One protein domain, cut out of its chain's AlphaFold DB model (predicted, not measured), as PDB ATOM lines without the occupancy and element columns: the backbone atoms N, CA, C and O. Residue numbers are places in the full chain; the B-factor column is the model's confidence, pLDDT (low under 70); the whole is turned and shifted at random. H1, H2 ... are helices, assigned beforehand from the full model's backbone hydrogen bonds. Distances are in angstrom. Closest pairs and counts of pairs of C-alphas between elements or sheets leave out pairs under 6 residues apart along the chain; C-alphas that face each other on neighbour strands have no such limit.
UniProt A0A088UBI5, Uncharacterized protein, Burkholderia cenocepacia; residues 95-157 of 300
ATOM      1  N   ALA A  95       9.274  37.979  24.718       57.41
ATOM      2  CA  ALA A  95       8.415  36.885  25.184       57.41
ATOM      3  C   ALA A  95       7.239  36.610  24.224       57.41
ATOM      4  O   ALA A  95       7.014  35.470  23.819       57.41
ATOM      5  N   ALA A  96       6.564  37.659  23.739       61.41
ATOM      6  CA  ALA A  96       5.422  37.514  22.830       61.41
ATOM      7  C   ALA A  96       5.820  36.983  21.437       61.41
ATOM      8  O   ALA A  96       5.042  36.287  20.775       61.41
ATOM      9  N   GLN A  97       7.032  37.297  20.966       68.94
ATOM     10  CA  GLN A  97       7.558  36.717  19.727       68.94
ATOM     11  C   GLN A  97       8.004  35.265  19.942       68.94
ATOM     12  O   GLN A  97       7.677  34.406  19.117       68.94
ATOM     13  N   GLY A  98       8.655  34.967  21.073       79.12
ATOM     14  CA  GLY A  98       9.045  33.611  21.468       79.12
ATOM     15  C   GLY A  98       7.860  32.642  21.506       79.12
ATOM     16  O   GLY A  98       7.914  31.577  20.885       79.12
ATOM     17  N   GLU A  99       6.740  33.047  22.107       73.25
ATOM     18  CA  GLU A  99       5.515  32.237  22.174       73.25
ATOM     19  C   GLU A  99       4.914  31.947  20.791       73.25
ATOM     20  O   GLU A  99       4.501  30.818  20.496       73.25
ATOM     21  N   ARG A 100       4.912  32.932  19.882       76.81
ATOM     22  CA  ARG A 100       4.433  32.734  18.501       76.81
ATOM     23  C   ARG A 100       5.317  31.759  17.729       76.81
ATOM     24  O   ARG A 100       4.798  30.957  16.945       76.81
ATOM     25  N   HIS A 101       6.631  31.809  17.932       84.56
ATOM     26  CA  HIS A 101       7.567  30.875  17.307       84.56
ATOM     27  C   HIS A 101       7.419  29.455  17.870       84.56
ATOM     28  O   HIS A 101       7.330  28.510  17.080       84.56
ATOM     29  N   ALA A 102       7.280  29.309  19.189       81.62
ATOM     30  CA  ALA A 102       7.031  28.024  19.843       81.62
ATOM     31  C   ALA A 102       5.705  27.392  19.378       81.62
ATOM     32  O   ALA A 102       5.669  26.224  18.980       81.62
ATOM     33  N   CYS A 103       4.629  28.180  19.303       85.31
ATOM     34  CA  CYS A 103       3.327  27.721  18.812       85.31
ATOM     35  C   CYS A 103       3.389  27.266  17.339       85.31
ATOM     36  O   CYS A 103       2.891  26.193  16.980       85.31
ATOM     37  N   ARG A 104       4.079  28.022  16.472       87.44
ATOM     38  CA  ARG A 104       4.290  27.634  15.064       87.44
ATOM     39  C   ARG A 104       5.133  26.365  14.929       87.44
ATOM     40  O   ARG A 104       4.841  25.551  14.050       87.44
ATOM     41  N   ALA A 105       6.155  26.192  15.762       89.62
ATOM     42  CA  ALA A 105       6.987  24.991  15.775       89.62
ATOM     43  C   ALA A 105       6.176  23.755  16.197       89.62
ATOM     44  O   ALA A 105       6.199  22.744  15.491       89.62
ATOM     45  N   ASN A 106       5.373  23.871  17.258       90.19
ATOM     46  CA  ASN A 106       4.499  22.795  17.721       90.19
ATOM     47  C   ASN A 106       3.469  22.405  16.644       90.19
ATOM     48  O   ASN A 106       3.354  21.242  16.260       90.19
ATOM     49  N   HIS A 107       2.808  23.387  16.028       87.81
ATOM     50  CA  HIS A 107       1.847  23.121  14.959       87.81
ATOM     51  C   HIS A 107       2.491  22.475  13.713       87.81
ATOM     52  O   HIS A 107       1.888  21.608  13.073       87.81
ATOM     53  N   ARG A 108       3.736  22.839  13.369       92.06
ATOM     54  CA  ARG A 108       4.504  22.148  12.316       92.06
ATOM     55  C   ARG A 108       4.827  20.702  12.698       92.06
ATOM     56  O   ARG A 108       4.750  19.837  11.827       92.06
ATOM     57  N   CYS A 109       5.158  20.438  13.961       91.44
ATOM     58  CA  CYS A 109       5.406  19.088  14.468       91.44
ATOM     59  C   CYS A 109       4.149  18.213  14.359       91.44
ATOM     60  O   CYS A 109       4.183  17.164  13.716       91.44
ATOM     61  N   ILE A 110       3.008  18.707  14.852       88.88
ATOM     62  CA  ILE A 110       1.711  18.015  14.773       88.88
ATOM     63  C   ILE A 110       1.345  17.698  13.316       88.88
ATOM     64  O   ILE A 110       0.963  16.572  12.998       88.88
ATOM     65  N   ARG A 111       1.525  18.657  12.397       90.06
ATOM     66  CA  ARG A 111       1.283  18.425  10.964       90.06
ATOM     67  C   ARG A 111       2.200  17.354  10.373       90.06
ATOM     68  O   ARG A 111       1.737  16.564   9.558       90.06
ATOM     69  N   ARG A 112       3.478  17.304  10.763       91.12
ATOM     70  CA  ARG A 112       4.412  16.266  10.291       91.12
ATOM     71  C   ARG A 112       4.007  14.875  10.774       91.12
ATOM     72  O   ARG A 112       4.040  13.950   9.970       91.12
ATOM     73  N   ILE A 113       3.584  14.747  12.032       89.25
ATOM     74  CA  ILE A 113       3.088  13.480  12.591       89.25
ATOM     75  C   ILE A 113       1.833  13.027  11.833       89.25
ATOM     76  O   ILE A 113       1.792  11.908  11.330       89.25
ATOM     77  N   ALA A 114       0.864  13.928  11.634       85.88
ATOM     78  CA  ALA A 114      -0.352  13.617  10.885       85.88
ATOM     79  C   ALA A 114      -0.060  13.181   9.435       85.88
ATOM     80  O   ALA A 114      -0.636  12.208   8.948       85.88
ATOM     81  N   CYS A 115       0.868  13.854   8.744       89.75
ATOM     82  CA  CYS A 115       1.298  13.445   7.405       89.75
ATOM     83  C   CYS A 115       1.986  12.069   7.413       89.75
ATOM     84  O   CYS A 115       1.716  11.252   6.533       89.75
ATOM     85  N   ALA A 116       2.830  11.786   8.410       89.25
ATOM     86  CA  ALA A 116       3.501  10.495   8.543       89.25
ATOM     87  C   ALA A 116       2.503   9.346   8.770       89.25
ATOM     88  O   ALA A 116       2.659   8.275   8.179       89.25
ATOM     89  N   ASP A 117       1.441   9.572   9.545       85.44
ATOM     90  CA  ASP A 117       0.377   8.586   9.761       85.44
ATOM     91  C   ASP A 117      -0.428   8.306   8.488       85.44
ATOM     92  O   ASP A 117      -0.737   7.145   8.180       85.44
ATOM     93  N   VAL A 118      -0.730   9.351   7.710       89.56
ATOM     94  CA  VAL A 118      -1.385   9.217   6.401       89.56
ATOM     95  C   VAL A 118      -0.506   8.416   5.440       89.56
ATOM     96  O   VAL A 118      -0.995   7.472   4.811       89.56
ATOM     97  N   ASP A 119       0.793   8.709   5.378       88.56
ATOM     98  CA  ASP A 119       1.741   7.978   4.533       88.56
ATOM     99  C   ASP A 119       1.917   6.520   4.983       88.56
ATOM    100  O   ASP A 119       1.940   5.604   4.151       88.56
ATOM    101  N   ALA A 120       1.984   6.261   6.291       89.69
ATOM    102  CA  ALA A 120       2.049   4.912   6.846       89.69
ATOM    103  C   ALA A 120       0.765   4.116   6.554       89.69
ATOM    104  O   ALA A 120       0.818   2.916   6.255       89.69
ATOM    105  N   SER A 121      -0.399   4.766   6.604       90.31
ATOM    106  CA  SER A 121      -1.677   4.170   6.207       90.31
ATOM    107  C   SER A 121      -1.695   3.838   4.710       90.31
ATOM    108  O   SER A 121      -1.964   2.695   4.327       90.31
ATOM    109  N   ALA A 122      -1.273   4.780   3.862       89.50
ATOM    110  CA  ALA A 122      -1.181   4.583   2.417       89.50
ATOM    111  C   ALA A 122      -0.206   3.453   2.034       89.50
ATOM    112  O   ALA A 122      -0.491   2.662   1.128       89.50
ATOM    113  N   ARG A 123       0.929   3.319   2.736       93.06
ATOM    114  CA  ARG A 123       1.872   2.199   2.554       93.06
ATOM    115  C   ARG A 123       1.243   0.856   2.932       93.06
ATOM    116  O   ARG A 123       1.376  -0.102   2.168       93.06
ATOM    117  N   ARG A 124       0.517   0.781   4.054       91.94
ATOM    118  CA  ARG A 124      -0.205  -0.440   4.466       91.94
ATOM    119  C   ARG A 124      -1.246  -0.857   3.431       91.94
ATOM    120  O   ARG A 124      -1.335  -2.041   3.101       91.94
ATOM    121  N   ASP A 125      -1.978   0.097   2.868       88.50
ATOM    122  CA  ASP A 125      -2.966  -0.185   1.827       88.50
ATOM    123  C   ASP A 125      -2.318  -0.624   0.505       88.50
ATOM    124  O   ASP A 125      -2.797  -1.570  -0.124       88.50
ATOM    125  N   ARG A 126      -1.176  -0.040   0.112       89.62
ATOM    126  CA  ARG A 126      -0.396  -0.522  -1.045       89.62
ATOM    127  C   ARG A 126       0.067  -1.968  -0.867       89.62
ATOM    128  O   ARG A 126      -0.098  -2.766  -1.790       89.62
ATOM    129  N   LEU A 127       0.588  -2.325   0.307       92.12
ATOM    130  CA  LEU A 127       1.015  -3.698   0.607       92.12
ATOM    131  C   LEU A 127      -0.165  -4.679   0.595       92.12
ATOM    132  O   LEU A 127      -0.051  -5.782   0.062       92.12
ATOM    133  N   ARG A 128      -1.329  -4.271   1.116       86.94
ATOM    134  CA  ARG A 128      -2.562  -5.067   1.012       86.94
ATOM    135  C   ARG A 128      -2.970  -5.284  -0.442       86.94
ATOM    136  O   ARG A 128      -3.276  -6.411  -0.820       86.94
ATOM    137  N   MET A 129      -2.917  -4.242  -1.270       81.38
ATOM    138  CA  MET A 129      -3.232  -4.348  -2.697       81.38
ATOM    139  C   MET A 129      -2.245  -5.248  -3.449       81.38
ATOM    140  O   MET A 129      -2.667  -6.001  -4.325       81.38
ATOM    141  N   GLN A 130      -0.956  -5.222  -3.098       86.94
ATOM    142  CA  GLN A 130       0.038  -6.142  -3.658       86.94
ATOM    143  C   GLN A 130      -0.267  -7.602  -3.293       86.94
ATOM    144  O   GLN A 130      -0.293  -8.440  -4.190       86.94
ATOM    145  N   ARG A 131      -0.605  -7.894  -2.027       84.75
ATOM    146  CA  ARG A 131      -1.004  -9.252  -1.598       84.75
ATOM    147  C   ARG A 131      -2.285  -9.743  -2.278       84.75
ATOM    148  O   ARG A 131      -2.423 -10.915  -2.603       84.75
ATOM    149  N   VAL A 132      -3.242  -8.850  -2.514       82.38
ATOM    150  CA  VAL A 132      -4.476  -9.200  -3.236       82.38
ATOM    151  C   VAL A 132      -4.183  -9.520  -4.704       82.38
ATOM    152  O   VAL A 132      -4.768 -10.455  -5.252       82.38
ATOM    153  N   ARG A 133      -3.263  -8.774  -5.335       82.25
ATOM    154  CA  ARG A 133      -2.817  -9.037  -6.711       82.25
ATOM    155  C   ARG A 133      -2.063 -10.362  -6.832       82.25
ATOM    156  O   ARG A 133      -2.331 -11.087  -7.782       82.25
ATOM    157  N   SER A 134      -1.186 -10.696  -5.881       85.50
ATOM    158  CA  SER A 134      -0.453 -11.971  -5.897       85.50
ATOM    159  C   SER A 134      -1.367 -13.188  -5.726       85.50
ATOM    160  O   SER A 134      -1.049 -14.259  -6.223       85.50
ATOM    161  N   ASN A 135      -2.525 -13.022  -5.083       85.25
ATOM    162  CA  ASN A 135      -3.447 -14.121  -4.782       85.25
ATOM    163  C   ASN A 135      -4.566 -14.303  -5.831       85.25
ATOM    164  O   ASN A 135      -5.584 -14.926  -5.537       85.25
ATOM    165  N   GLY A 136      -4.442 -13.724  -7.035       82.69
ATOM    166  CA  GLY A 136      -5.396 -13.937  -8.140       82.69
ATOM    167  C   GLY A 136      -6.819 -13.387  -7.909       82.69
ATOM    168  O   GLY A 136      -7.747 -13.700  -8.655       82.69
ATOM    169  N   GLY A 137      -7.025 -12.556  -6.882       75.75
ATOM    170  CA  GLY A 137      -8.351 -12.140  -6.424       75.75
ATOM    171  C   GLY A 137      -8.939 -10.942  -7.177       75.75
ATOM    172  O   GLY A 137      -8.969  -9.830  -6.651       75.75
ATOM    173  N   THR A 138      -9.512 -11.145  -8.366       60.94
ATOM    174  CA  THR A 138     -10.249 -10.089  -9.106       60.94
ATOM    175  C   THR A 138     -11.509  -9.588  -8.378       60.94
ATOM    176  O   THR A 138     -11.961  -8.464  -8.610       60.94
ATOM    177  N   ARG A 139     -12.066 -10.374  -7.443       57.06
ATOM    178  CA  ARG A 139     -13.283 -10.022  -6.682       57.06
ATOM    179  C   ARG A 139     -13.052  -8.994  -5.564       57.06
ATOM    180  O   ARG A 139     -13.972  -8.250  -5.232       57.06
ATOM    181  N   VAL A 140     -11.832  -8.876  -5.035       56.53
ATOM    182  CA  VAL A 140     -11.523  -8.005  -3.881       56.53
ATOM    183  C   VAL A 140     -11.446  -6.522  -4.274       56.53
ATOM    184  O   VAL A 140     -11.787  -5.644  -3.481       56.53
ATOM    185  N   VAL A 141     -11.113  -6.222  -5.535       56.66
ATOM    186  CA  VAL A 141     -11.032  -4.842  -6.053       56.66
ATOM    187  C   VAL A 141     -12.394  -4.127  -5.993       56.66
ATOM    188  O   VAL A 141     -12.448  -2.922  -5.746       56.66
ATOM    189  N   ARG A 142     -13.512  -4.856  -6.133       57.56
ATOM    190  CA  ARG A 142     -14.867  -4.274  -6.031       57.56
ATOM    191  C   ARG A 142     -15.218  -3.826  -4.609       57.56
ATOM    192  O   ARG A 142     -15.875  -2.799  -4.452       57.56
ATOM    193  N   TYR A 143     -14.750  -4.544  -3.587       55.44
ATOM    194  CA  TYR A 143     -15.071  -4.250  -2.185       55.44
ATOM    195  C   TYR A 143     -14.390  -2.963  -1.693       55.44
ATOM    196  O   TYR A 143     -14.984  -2.160  -0.975       55.44
ATOM    197  N   PHE A 144     -13.159  -2.710  -2.144       55.59
ATOM    198  CA  PHE A 144     -12.413  -1.509  -1.762       55.59
ATOM    199  C   PHE A 144     -12.946  -0.227  -2.417       55.59
ATOM    200  O   PHE A 144     -12.996   0.809  -1.757       55.59
ATOM    201  N   ILE A 145     -13.426  -0.295  -3.665       64.25
ATOM    202  CA  ILE A 145     -14.065   0.853  -4.336       64.25
ATOM    203  C   ILE A 145     -15.348   1.273  -3.598       64.25
ATOM    204  O   ILE A 145     -15.621   2.464  -3.456       64.25
ATOM    205  N   LEU A 146     -16.113   0.307  -3.081       52.94
ATOM    206  CA  LEU A 146     -17.308   0.583  -2.281       52.94
ATOM    207  C   LEU A 146     -16.954   1.187  -0.915       52.94
ATOM    208  O   LEU A 146     -17.580   2.158  -0.500       52.94
ATOM    209  N   ARG A 147     -15.903   0.697  -0.247       49.53
ATOM    210  CA  ARG A 147     -15.478   1.225   1.062       49.53
ATOM    211  C   ARG A 147     -14.898   2.643   0.987       49.53
ATOM    212  O   ARG A 147     -15.095   3.419   1.917       49.53
ATOM    213  N   ALA A 148     -14.235   2.999  -0.114       50.16
ATOM    214  CA  ALA A 148     -13.764   4.365  -0.351       50.16
ATOM    215  C   ALA A 148     -14.925   5.359  -0.556       50.16
ATOM    216  O   ALA A 148     -14.829   6.499  -0.118       50.16
ATOM    217  N   ARG A 149     -16.050   4.920  -1.145       50.19
ATOM    218  CA  ARG A 149     -17.259   5.753  -1.298       50.19
ATOM    219  C   ARG A 149     -17.960   6.066   0.024       50.19
ATOM    220  O   ARG A 149     -18.560   7.123   0.136       50.19
ATOM    221  N   VAL A 150     -17.881   5.174   1.011       46.34
ATOM    222  CA  VAL A 150     -18.593   5.324   2.297       46.34
ATOM    223  C   VAL A 150     -17.890   6.296   3.257       46.34
ATOM    224  O   VAL A 150     -18.502   6.757   4.212       46.34
ATOM    225  N   ARG A 151     -16.617   6.646   3.022       44.47
ATOM    226  CA  ARG A 151     -15.835   7.505   3.936       44.47
ATOM    227  C   ARG A 151     -15.626   8.944   3.474       44.47
ATOM    228  O   ARG A 151     -15.031   9.715   4.215       44.47
ATOM    229  N   ILE A 152     -16.089   9.310   2.283       43.38
ATOM    230  CA  ILE A 152     -15.881  10.656   1.748       43.38
ATOM    231  C   ILE A 152     -17.199  11.417   1.870       43.38
ATOM    232  O   ILE A 152     -18.104  11.248   1.053       43.38
ATOM    233  N   GLY A 153     -17.302  12.227   2.926       41.56
ATOM    234  CA  GLY A 153     -18.260  13.326   2.992       41.56
ATOM    235  C   GLY A 153     -17.975  14.350   1.886       41.56
ATOM    236  O   GLY A 153     -16.871  14.406   1.350       41.56
ATOM    237  N   SER A 154     -19.001  15.123   1.540       45.75
ATOM    238  CA  SER A 154     -19.167  15.985   0.355       45.75
ATOM    239  C   SER A 154     -18.001  16.919  -0.042       45.75
ATOM    240  O   SER A 154     -17.970  17.377  -1.184       45.75
ATOM    241  N   ASP A 155     -17.005  17.153   0.812       43.31
ATOM    242  CA  ASP A 155     -16.139  18.337   0.689       43.31
ATOM    243  C   ASP A 155     -14.720  18.068   0.145       43.31
ATOM    244  O   ASP A 155     -13.926  18.991  -0.012       43.31
ATOM    245  N   GLU A 156     -14.390  16.831  -0.249       44.97
ATOM    246  CA  GLU A 156     -13.034  16.454  -0.704       44.97
ATOM    247  C   GLU A 156     -12.965  16.039  -2.194       44.97
ATOM    248  O   GLU A 156     -12.315  15.069  -2.597       44.97
ATOM    249  N   ALA A 157     -13.603  16.820  -3.072       45.97
ATOM    250  CA  ALA A 157     -13.533  16.647  -4.529       45.97
ATOM    251  C   ALA A 157     -12.114  16.714  -5.174       45.97
ATOM    252  O   ALA A 157     -11.906  16.042  -6.196       45.97
TER     253      ALA A 157
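This is residues 95 to 157 of the 300 residues of an uncharacterized protein of Burkholderia cenocepacia (UniProt A0A088UBI5). One very long straight helix, H1, makes the length, and a short helix, H2, folds back from its far end as the short arm of an open, lopsided V. Most of H1 and the tail after H2 stick out, with residues 95 to 128 and 145 to 157 standing free. The printed part has 63 residues with two named helices, H1 then H2, and no named strand; it is all helix. It is extended, with a radius of gyration of the C-alphas of 19.1 A and spans of 62 by 28 by 12 A.

H1, residues 95 to 134, and H2, residues 140 to 150, are close but not clearly touching: their closest C-alphas, of Val 132 and Val 140, are 7.2 A apart. They run opposite ways at a shallow tilt of 32 degrees. Every O i to N i+4 pair is within hydrogen-bond range in H1, and 6 of 7 in H2.

H1 measures 58.6 A from C-alpha 95 at (8.415, 36.885, 25.184) to C-alpha 134 at (-0.453, -11.971, -5.897). H2 measures 16.3 A and ends at C-alpha 150, (-18.593, 5.324, 2.297).

The C-alphas farthest apart, of Ala 95 and Gly 136, are 62.3 A apart. The printed part has no cut, and the link from H1 to H2 is tight. Residues 95 to 97 and 138 to 157 have pLDDT under 70.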